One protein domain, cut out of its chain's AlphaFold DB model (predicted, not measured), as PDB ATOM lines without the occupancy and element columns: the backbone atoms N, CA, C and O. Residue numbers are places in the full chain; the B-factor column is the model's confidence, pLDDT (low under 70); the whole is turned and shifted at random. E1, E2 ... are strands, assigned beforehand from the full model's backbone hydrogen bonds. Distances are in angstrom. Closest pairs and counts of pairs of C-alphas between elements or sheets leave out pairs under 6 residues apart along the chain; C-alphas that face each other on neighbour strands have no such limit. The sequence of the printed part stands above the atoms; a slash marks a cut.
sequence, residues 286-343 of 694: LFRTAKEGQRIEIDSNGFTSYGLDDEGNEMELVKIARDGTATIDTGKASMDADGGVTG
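AT A GLANCE: This is residues 286 to 343 of the 694 residues of an uncharacterized protein of Dermabacter vaginalis (UniProt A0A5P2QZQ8). The model is a single thin, flat slab: one sheet of seven strands side by side, folding back and forth in chain order, with no named helix over either face. E3 and E4, the strands nearest the mean of the C-alphas, form its middle, and the short strands E1 and E7 are its two edges. The printed part has 58 residues, 33 of them in the named strands, and its class is all strand. The sheet order is E1 E2 E3 E4 E5 E6 E7, antiparallel throughout. The whole is compact, with a radius of gyration of the C-alphas of 11.7 A, and spans 31 by 30 by 9 A.

HOW THE PARTS SIT: The sheet is a meander, each strand the antiparallel neighbour of the one before. E4, residues 314 to 321, bends by 66 degrees at residue 318. E3, residues 302 to 308, forms a hairpin with it at 161 degrees between their directions; N 305 and O 318 are 2.7 A apart, within hydrogen-bond range. On the other side of E3, E2, residues 295 to 299, forms a hairpin with E3 at 160 degrees, with N 297 and O 304 at 2.8 A. E1, residues 286 to 288, is an edge strand, antiparallel to E2 at 170 degrees, with N 287 and O 298 at 2.8 A. E5, residues 326 to 329, is antiparallel to E4 at 158 degrees, with N 319 and O 327 at 2.8 A. The pairing of E5 is staggered: residues 326 to 328 pair with E4, and residues 328 to 329 pair with E6, residues 333 to 335. E5 and E6 stand at 176 degrees, with N 335 and O 328 at 3.3 A. E7, residues 341 to 343, is the other edge strand, antiparallel to E6 at 170 degrees, with N 334 and O 342 at 2.8 A. E1 and E7 are apart.

IN THESE COORDINATES: E3 measures 20.0 A from first to last C-alpha, E4 18.4 A, E2 12.9 A and E5 10.1 A. E6 measures 6.9 A, and E1 and E7 6.3 A each. E1 begins at C-alpha 286, (-21.918, -41.736, -22.688). E4 begins at C-alpha 314, (-30.640, -43.901, -6.970). E7 ends at C-alpha 343, (-45.596, -32.117, -4.362).

THE WHOLE: The C-alphas of Leu 286 and Gly 343, the two farthest apart, are 31.4 A from each other. The sheet is twisted, its C-alphas lying up to 4.2 A off its best plane. The printed part has no cut. The link from E1 to E2 is short, and the other five links are tight. The mean pLDDT of the printed part is 79.4; residues 329 to 335 and 337 to 343 are under 70.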
ATOM      1  N   LEU A 286     -21.571 -41.837 -24.105       79.94
ATOM      2  CA  LEU A 286     -21.918 -41.736 -22.688       79.94
ATOM      3  C   LEU A 286     -20.772 -41.085 -21.909       79.94
ATOM      4  O   LEU A 286     -19.707 -41.674 -21.717       79.94
ATOM      5  N   PHE A 287     -21.019 -39.889 -21.389       82.75
ATOM      6  CA  PHE A 287     -20.166 -39.241 -20.404       82.75
ATOM      7  C   PHE A 287     -20.794 -39.417 -19.022       82.75
ATOM      8  O   PHE A 287     -21.877 -38.897 -18.786       82.75
ATOM      9  N   ARG A 288     -20.132 -40.134 -18.105       86.81
ATOM     10  CA  ARG A 288     -20.613 -40.319 -16.723       86.81
ATOM     11  C   ARG A 288     -19.568 -39.898 -15.694       86.81
ATOM     12  O   ARG A 288     -18.400 -40.264 -15.828       86.81
ATOM     13  N   THR A 289     -19.970 -39.167 -14.654       86.94
ATOM     14  CA  THR A 289     -19.031 -38.671 -13.622       86.94
ATOM     15  C   THR A 289     -18.725 -39.685 -12.515       86.94
ATOM     16  O   THR A 289     -17.650 -39.625 -11.921       86.94
ATOM     17  N   ALA A 290     -19.619 -40.645 -12.261       85.75
ATOM     18  CA  ALA A 290     -19.405 -41.772 -11.351       85.75
ATOM     19  C   ALA A 290     -20.156 -43.022 -11.839       85.75
ATOM     20  O   ALA A 290     -20.992 -42.945 -12.740       85.75
ATOM     21  N   LYS A 291     -19.816 -44.196 -11.290       81.81
ATOM     22  CA  LYS A 291     -20.435 -45.477 -11.678       81.81
ATOM     23  C   LYS A 291     -21.822 -45.669 -11.053       81.81
ATOM     24  O   LYS A 291     -22.687 -46.200 -11.733       81.81
ATOM     25  N   GLU A 292     -21.973 -45.265  -9.795       87.38
ATOM     26  CA  GLU A 292     -23.156 -45.420  -8.939       87.38
ATOM     27  C   GLU A 292     -23.234 -44.198  -7.998       87.38
ATOM     28  O   GLU A 292     -22.232 -43.500  -7.802       87.38
ATOM     29  N   GLY A 293     -24.406 -43.946  -7.418       87.56
ATOM     30  CA  GLY A 293     -24.693 -42.824  -6.526       87.56
ATOM     31  C   GLY A 293     -24.856 -41.492  -7.257       87.56
ATOM     32  O   GLY A 293     -25.334 -41.441  -8.393       87.56
ATOM     33  N   GLN A 294     -24.452 -40.403  -6.595       87.50
ATOM     34  CA  GLN A 294     -24.556 -39.054  -7.146       87.50
ATOM     35  C   GLN A 294     -23.654 -38.902  -8.377       87.50
ATOM     36  O   GLN A 294     -22.424 -38.937  -8.274       87.50
ATOM     37  N   ARG A 295     -24.266 -38.732  -9.551       91.88
ATOM     38  CA  ARG A 295     -23.549 -38.656 -10.829       91.88
ATOM     39  C   ARG A 295     -24.293 -37.815 -11.853       91.88
ATOM     40  O   ARG A 295     -25.484 -37.578 -11.729       91.88
ATOM     41  N   ILE A 296     -23.578 -37.418 -12.893       89.31
ATOM     42  CA  ILE A 296     -24.128 -36.792 -14.092       89.31
ATOM     43  C   ILE A 296     -23.833 -37.729 -15.256       89.31
ATOM     44  O   ILE A 296     -22.690 -38.169 -15.400       89.31
ATOM     45  N   GLU A 297     -24.849 -38.012 -16.061       92.62
ATOM     46  CA  GLU A 297     -24.784 -38.758 -17.310       92.62
ATOM     47  C   GLU A 297     -25.177 -37.841 -18.473       92.62
ATOM     48  O   GLU A 297     -26.201 -37.164 -18.430       92.62
ATOM     49  N   ILE A 298     -24.348 -37.800 -19.514       88.69
ATOM     50  CA  ILE A 298     -24.655 -37.144 -20.786       88.69
ATOM     51  C   ILE A 298     -24.581 -38.219 -21.857       88.69
ATOM     52  O   ILE A 298     -23.502 -38.762 -22.103       88.69
ATOM     53  N   ASP A 299     -25.714 -38.535 -22.467       88.94
ATOM     54  CA  ASP A 299     -25.821 -39.571 -23.486       88.94
ATOM     55  C   ASP A 299     -26.582 -39.089 -24.733       88.94
ATOM     56  O   ASP A 299     -26.879 -37.902 -24.898       88.94
ATOM     57  N   SER A 300     -26.892 -40.002 -25.656       86.19
ATOM     58  CA  SER A 300     -27.690 -39.676 -26.845       86.19
ATOM     59  C   SER A 300     -29.135 -39.262 -26.536       86.19
ATOM     60  O   SER A 300     -29.793 -38.687 -27.409       86.19
ATOM     61  N   ASN A 301     -29.632 -39.573 -25.337       84.25
ATOM     62  CA  ASN A 301     -30.982 -39.260 -24.881       84.25
ATOM     63  C   ASN A 301     -31.040 -37.902 -24.173       84.25
ATOM     64  O   ASN A 301     -32.091 -37.265 -24.214       84.25
ATOM     65  N   GLY A 302     -29.929 -37.419 -23.608       87.88
ATOM     66  CA  GLY A 302     -29.803 -36.058 -23.094       87.88
ATOM     67  C   GLY A 302     -28.858 -35.925 -21.903       87.88
ATOM     68  O   GLY A 302     -27.862 -36.632 -21.791       87.88
ATOM     69  N   PHE A 303     -29.165 -34.977 -21.021       91.12
ATOM     70  CA  PHE A 303     -28.450 -34.734 -19.768       91.12
ATOM     71  C   PHE A 303     -29.282 -35.273 -18.603       91.12
ATOM     72  O   PHE A 303     -30.432 -34.868 -18.457       91.12
ATOM     73  N   THR A 304     -28.719 -36.148 -17.767       91.81
ATOM     74  CA  THR A 304     -29.384 -36.677 -16.565       91.81
ATOM     75  C   THR A 304     -28.468 -36.572 -15.345       91.81
ATOM     76  O   THR A 304     -27.347 -37.071 -15.351       91.81
ATOM     77  N   SER A 305     -28.928 -35.924 -14.280       91.56
ATOM     78  CA  SER A 305     -28.289 -35.903 -12.966       91.56
ATOM     79  C   SER A 305     -28.993 -36.904 -12.062       91.56
ATOM     80  O   SER A 305     -30.215 -36.865 -11.957       91.56
ATOM     81  N   TYR A 306     -28.236 -37.759 -11.387       92.06
ATOM     82  CA  TYR A 306     -28.732 -38.712 -10.401       92.06
ATOM     83  C   TYR A 306     -28.286 -38.308  -8.998       92.06
ATOM     84  O   TYR A 306     -27.181 -37.794  -8.798       92.06
ATOM     85  N   GLY A 307     -29.142 -38.589  -8.025       88.69
ATOM     86  CA  GLY A 307     -28.883 -38.469  -6.596       88.69
ATOM     87  C   GLY A 307     -29.281 -39.738  -5.862       88.69
ATOM     88  O   GLY A 307     -29.660 -40.730  -6.482       88.69
ATOM     89  N   LEU A 308     -29.186 -39.693  -4.538       86.56
ATOM     90  CA  LEU A 308     -29.716 -40.729  -3.662       86.56
ATOM     91  C   LEU A 308     -30.944 -40.175  -2.939       86.56
ATOM     92  O   LEU A 308     -30.905 -39.029  -2.488       86.56
ATOM     93  N   ASP A 309     -32.004 -40.970  -2.843       82.69
ATOM     94  CA  ASP A 309     -33.166 -40.653  -2.012       82.69
ATOM     95  C   ASP A 309     -32.860 -40.842  -0.507       82.69
ATOM     96  O   ASP A 309     -31.761 -41.252  -0.115       82.69
ATOM     97  N   ASP A 310     -33.844 -40.547   0.353       79.31
ATOM     98  CA  ASP A 310     -33.734 -40.701   1.817       79.31
ATOM     99  C   ASP A 310     -33.463 -42.171   2.242       79.31
ATOM    100  O   ASP A 310     -33.046 -42.428   3.375       79.31
ATOM    101  N   GLU A 311     -33.675 -43.140   1.345       86.31
ATOM    102  CA  GLU A 311     -33.471 -44.578   1.551       86.31
ATOM    103  C   GLU A 311     -32.143 -45.085   0.950       86.31
ATOM    104  O   GLU A 311     -31.770 -46.244   1.147       86.31
ATOM    105  N   GLY A 312     -31.387 -44.213   0.274       84.56
ATOM    106  CA  GLY A 312     -30.124 -44.541  -0.380       84.56
ATOM    107  C   GLY A 312     -30.272 -45.210  -1.750       84.56
ATOM    108  O   GLY A 312     -29.281 -45.739  -2.258       84.56
ATOM    109  N   ASN A 313     -31.462 -45.198  -2.356       87.81
ATOM    110  CA  ASN A 313     -31.671 -45.648  -3.731       87.81
ATOM    111  C   ASN A 313     -31.347 -44.524  -4.718       87.81
ATOM    112  O   ASN A 313     -31.523 -43.344  -4.424       87.81
ATOM    113  N   GLU A 314     -30.891 -44.884  -5.917       87.44
ATOM    114  CA  GLU A 314     -30.640 -43.901  -6.970       87.44
ATOM    115  C   GLU A 314     -31.946 -43.342  -7.540       87.44
ATOM    116  O   GLU A 314     -32.841 -44.101  -7.911       87.44
ATOM    117  N   MET A 315     -32.018 -42.020  -7.681       86.00
ATOM    118  CA  MET A 315     -33.128 -41.330  -8.340       86.00
ATOM    119  C   MET A 315     -32.619 -40.286  -9.343       86.00
ATOM    120  O   MET A 315     -31.570 -39.673  -9.131       86.00
ATOM    121  N   GLU A 316     -33.351 -40.078 -10.441       89.06
ATOM    122  CA  GLU A 316     -33.081 -39.006 -11.411       89.06
ATOM    123  C   GLU A 316     -33.497 -37.660 -10.793       89.06
ATOM    124  O   GLU A 316     -34.673 -37.443 -10.544       89.06
ATOM    125  N   LEU A 317     -32.548 -36.757 -10.540       82.88
ATOM    126  CA  LEU A 317     -32.803 -35.424  -9.976       82.88
ATOM    127  C   LEU A 317     -33.078 -34.367 -11.046       82.88
ATOM    128  O   LEU A 317     -33.849 -33.436 -10.841       82.88
ATOM    129  N   VAL A 318     -32.391 -34.452 -12.182       85.25
ATOM    130  CA  VAL A 318     -32.559 -33.508 -13.293       85.25
ATOM    131  C   VAL A 318     -32.449 -34.290 -14.580       85.25
ATOM    132  O   VAL A 318     -31.449 -34.970 -14.771       85.25
ATOM    133  N   LYS A 319     -33.412 -34.159 -15.485       88.81
ATOM    134  CA  LYS A 319     -33.340 -34.721 -16.831       88.81
ATOM    135  C   LYS A 319     -33.675 -33.649 -17.844       88.81
ATOM    136  O   LYS A 319     -34.694 -32.984 -17.724       88.81
ATOM    137  N   ILE A 320     -32.821 -33.493 -18.843       85.06
ATOM    138  CA  ILE A 320     -33.056 -32.667 -20.022       85.06
ATOM    139  C   ILE A 320     -32.870 -33.593 -21.214       85.06
ATOM    140  O   ILE A 320     -31.747 -33.829 -21.663       85.06
ATOM    141  N   ALA A 321     -33.975 -34.164 -21.678       86.00
ATOM    142  CA  ALA A 321     -33.996 -35.121 -22.767       86.00
ATOM    143  C   ALA A 321     -34.249 -34.438 -24.118       86.00
ATOM    144  O   ALA A 321     -34.853 -33.368 -24.225       86.00
ATOM    145  N   ARG A 322     -33.772 -35.070 -25.192       82.62
ATOM    146  CA  ARG A 322     -33.863 -34.532 -26.559       82.62
ATOM    147  C   ARG A 322     -35.287 -34.543 -27.130       82.62
ATOM    148  O   ARG A 322     -35.560 -33.834 -28.095       82.62
ATOM    149  N   ASP A 323     -36.179 -35.338 -26.549       81.44
ATOM    150  CA  ASP A 323     -37.610 -35.377 -26.877       81.44
ATOM    151  C   ASP A 323     -38.402 -34.190 -26.292       81.44
ATOM    152  O   ASP A 323     -39.608 -34.096 -26.507       81.44
ATOM    153  N   GLY A 324     -37.720 -33.258 -25.613       75.31
ATOM    154  CA  GLY A 324     -38.318 -32.077 -24.993       75.31
ATOM    155  C   GLY A 324     -38.690 -32.281 -23.528       75.31
ATOM    156  O   GLY A 324     -39.150 -31.337 -22.889       75.31
ATOM    157  N   THR A 325     -38.469 -33.479 -22.978       75.62
ATOM    158  CA  THR A 325     -38.759 -33.757 -21.573       75.62
ATOM    159  C   THR A 325     -37.717 -33.082 -20.686       75.62
ATOM    160  O   THR A 325     -36.537 -33.438 -20.715       75.62
ATOM    161  N   ALA A 326     -38.152 -32.112 -19.886       74.06
ATOM    162  CA  ALA A 326     -37.353 -31.519 -18.826       74.06
ATOM    163  C   ALA A 326     -38.014 -31.834 -17.483       74.06
ATOM    164  O   ALA A 326     -39.128 -31.381 -17.235       74.06
ATOM    165  N   THR A 327     -37.353 -32.619 -16.633       75.19
ATOM    166  CA  THR A 327     -37.829 -32.894 -15.272       75.19
ATOM    167  C   THR A 327     -36.791 -32.450 -14.257       75.19
ATOM    168  O   THR A 327     -35.588 -32.647 -14.439       75.19
ATOM    169  N   ILE A 328     -37.269 -31.835 -13.181       75.81
ATOM    170  CA  ILE A 328     -36.487 -31.562 -11.977       75.81
ATOM    171  C   ILE A 328     -37.223 -32.258 -10.837       75.81
ATOM    172  O   ILE A 328     -38.373 -31.924 -10.542       75.81
ATOM    173  N   ASP A 329     -36.568 -33.240 -10.233       68.25
ATOM    174  CA  ASP A 329     -37.056 -33.989  -9.086       68.25
ATOM    175  C   ASP A 329     -36.139 -33.720  -7.889       68.25
ATOM    176  O   ASP A 329     -34.916 -33.849  -7.950       68.25
ATOM    177  N   THR A 330     -36.743 -33.296  -6.787       63.69
ATOM    178  CA  THR A 330     -36.045 -33.013  -5.523       63.69
ATOM    179  C   THR A 330     -36.332 -34.080  -4.461       63.69
ATOM    180  O   THR A 330     -36.038 -33.883  -3.284       63.69
ATOM    181  N   GLY A 331     -36.960 -35.196  -4.851       60.31
ATOM    182  CA  GLY A 331     -37.353 -36.313  -3.988       60.31
ATOM    183  C   GLY A 331     -38.689 -36.114  -3.268       60.31
ATOM    184  O   GLY A 331     -39.284 -37.082  -2.800       60.31
ATOM    185  N   LYS A 332     -39.190 -34.873  -3.160       59.91
ATOM    186  CA  LYS A 332     -40.458 -34.535  -2.464       59.91
ATOM    187  C   LYS A 332     -41.401 -33.636  -3.267       59.91
ATOM    188  O   LYS A 332     -42.559 -33.462  -2.883       59.91
ATOM    189  N   ALA A 333     -40.917 -33.087  -4.376       58.38
ATOM    190  CA  ALA A 333     -41.699 -32.370  -5.368       58.38
ATOM    191  C   ALA A 333     -41.080 -32.615  -6.747       58.38
ATOM    192  O   ALA A 333     -39.856 -32.543  -6.892       58.38
ATOM    193  N   SER A 334     -41.935 -32.877  -7.734       65.56
ATOM    194  CA  SER A 334     -41.557 -33.015  -9.136       65.56
ATOM    195  C   SER A 334     -42.323 -32.001  -9.986       65.56
ATOM    196  O   SER A 334     -43.485 -31.688  -9.704       65.56
ATOM    197  N   MET A 335     -41.654 -31.461 -11.003       63.50
ATOM    198  CA  MET A 335     -42.264 -30.634 -12.042       63.50
ATOM    199  C   MET A 335     -42.106 -31.349 -13.382       63.50
ATOM    200  O   MET A 335     -40.986 -31.703 -13.761       63.50
ATOM    201  N   ASP A 336     -43.223 -31.597 -14.064       72.25
ATOM    202  CA  ASP A 336     -43.232 -32.201 -15.395       72.25
ATOM    203  C   ASP A 336     -43.060 -31.156 -16.514       72.25
ATOM    204  O   ASP A 336     -43.065 -29.941 -16.286       72.25
ATOM    205  N   ALA A 337     -42.893 -31.647 -17.744       60.22
ATOM    206  CA  ALA A 337     -42.648 -30.823 -18.926       60.22
ATOM    207  C   ALA A 337     -43.841 -29.923 -19.320       60.22
ATOM    208  O   ALA A 337     -43.643 -28.939 -20.032       60.22
ATOM    209  N   ASP A 338     -45.050 -30.222 -18.837       63.78
ATOM    210  CA  ASP A 338     -46.261 -29.424 -19.067       63.78
ATOM    211  C   ASP A 338     -46.472 -28.364 -17.964       63.78
ATOM    212  O   ASP A 338     -47.454 -27.616 -17.976       63.78
ATOM    213  N   GLY A 339     -45.540 -28.268 -17.008       59.25
ATOM    214  CA  GLY A 339     -45.608 -27.355 -15.870       59.25
ATOM    215  C   GLY A 339     -46.480 -27.864 -14.720       59.25
ATOM    216  O   GLY A 339     -46.779 -27.104 -13.795       59.25
ATOM    217  N   GLY A 340     -46.884 -29.135 -14.752       60.19
ATOM    218  CA  GLY A 340     -47.545 -29.814 -13.652       60.19
ATOM    219  C   GLY A 340     -46.580 -29.995 -12.486       60.19
ATOM    220  O   GLY A 340     -45.575 -30.692 -12.593       60.19
ATOM    221  N   VAL A 341     -46.882 -29.360 -11.355       61.47
ATOM    222  CA  VAL A 341     -46.123 -29.531 -10.110       61.47
ATOM    223  C   VAL A 341     -46.864 -30.536  -9.234       61.47
ATOM    224  O   VAL A 341     -47.977 -30.268  -8.782       61.47
ATOM    225  N   THR A 342     -46.254 -31.690  -8.973       60.12
ATOM    226  CA  THR A 342     -46.734 -32.645  -7.967       60.12
ATOM    227  C   THR A 342     -45.798 -32.615  -6.769       60.12
ATOM    228  O   THR A 342     -44.635 -32.996  -6.850       60.12
ATOM    229  N   GLY A 343     -46.304 -32.131  -5.638       59.62
ATOM    230  CA  GLY A 343     -45.596 -32.117  -4.362       59.62
ATOM    231  C   GLY A 343     -46.540 -32.464  -3.217       59.62
ATOM    232  O   GLY A 343     -47.757 -32.310  -3.339       59.62
TER     233      GLY A 343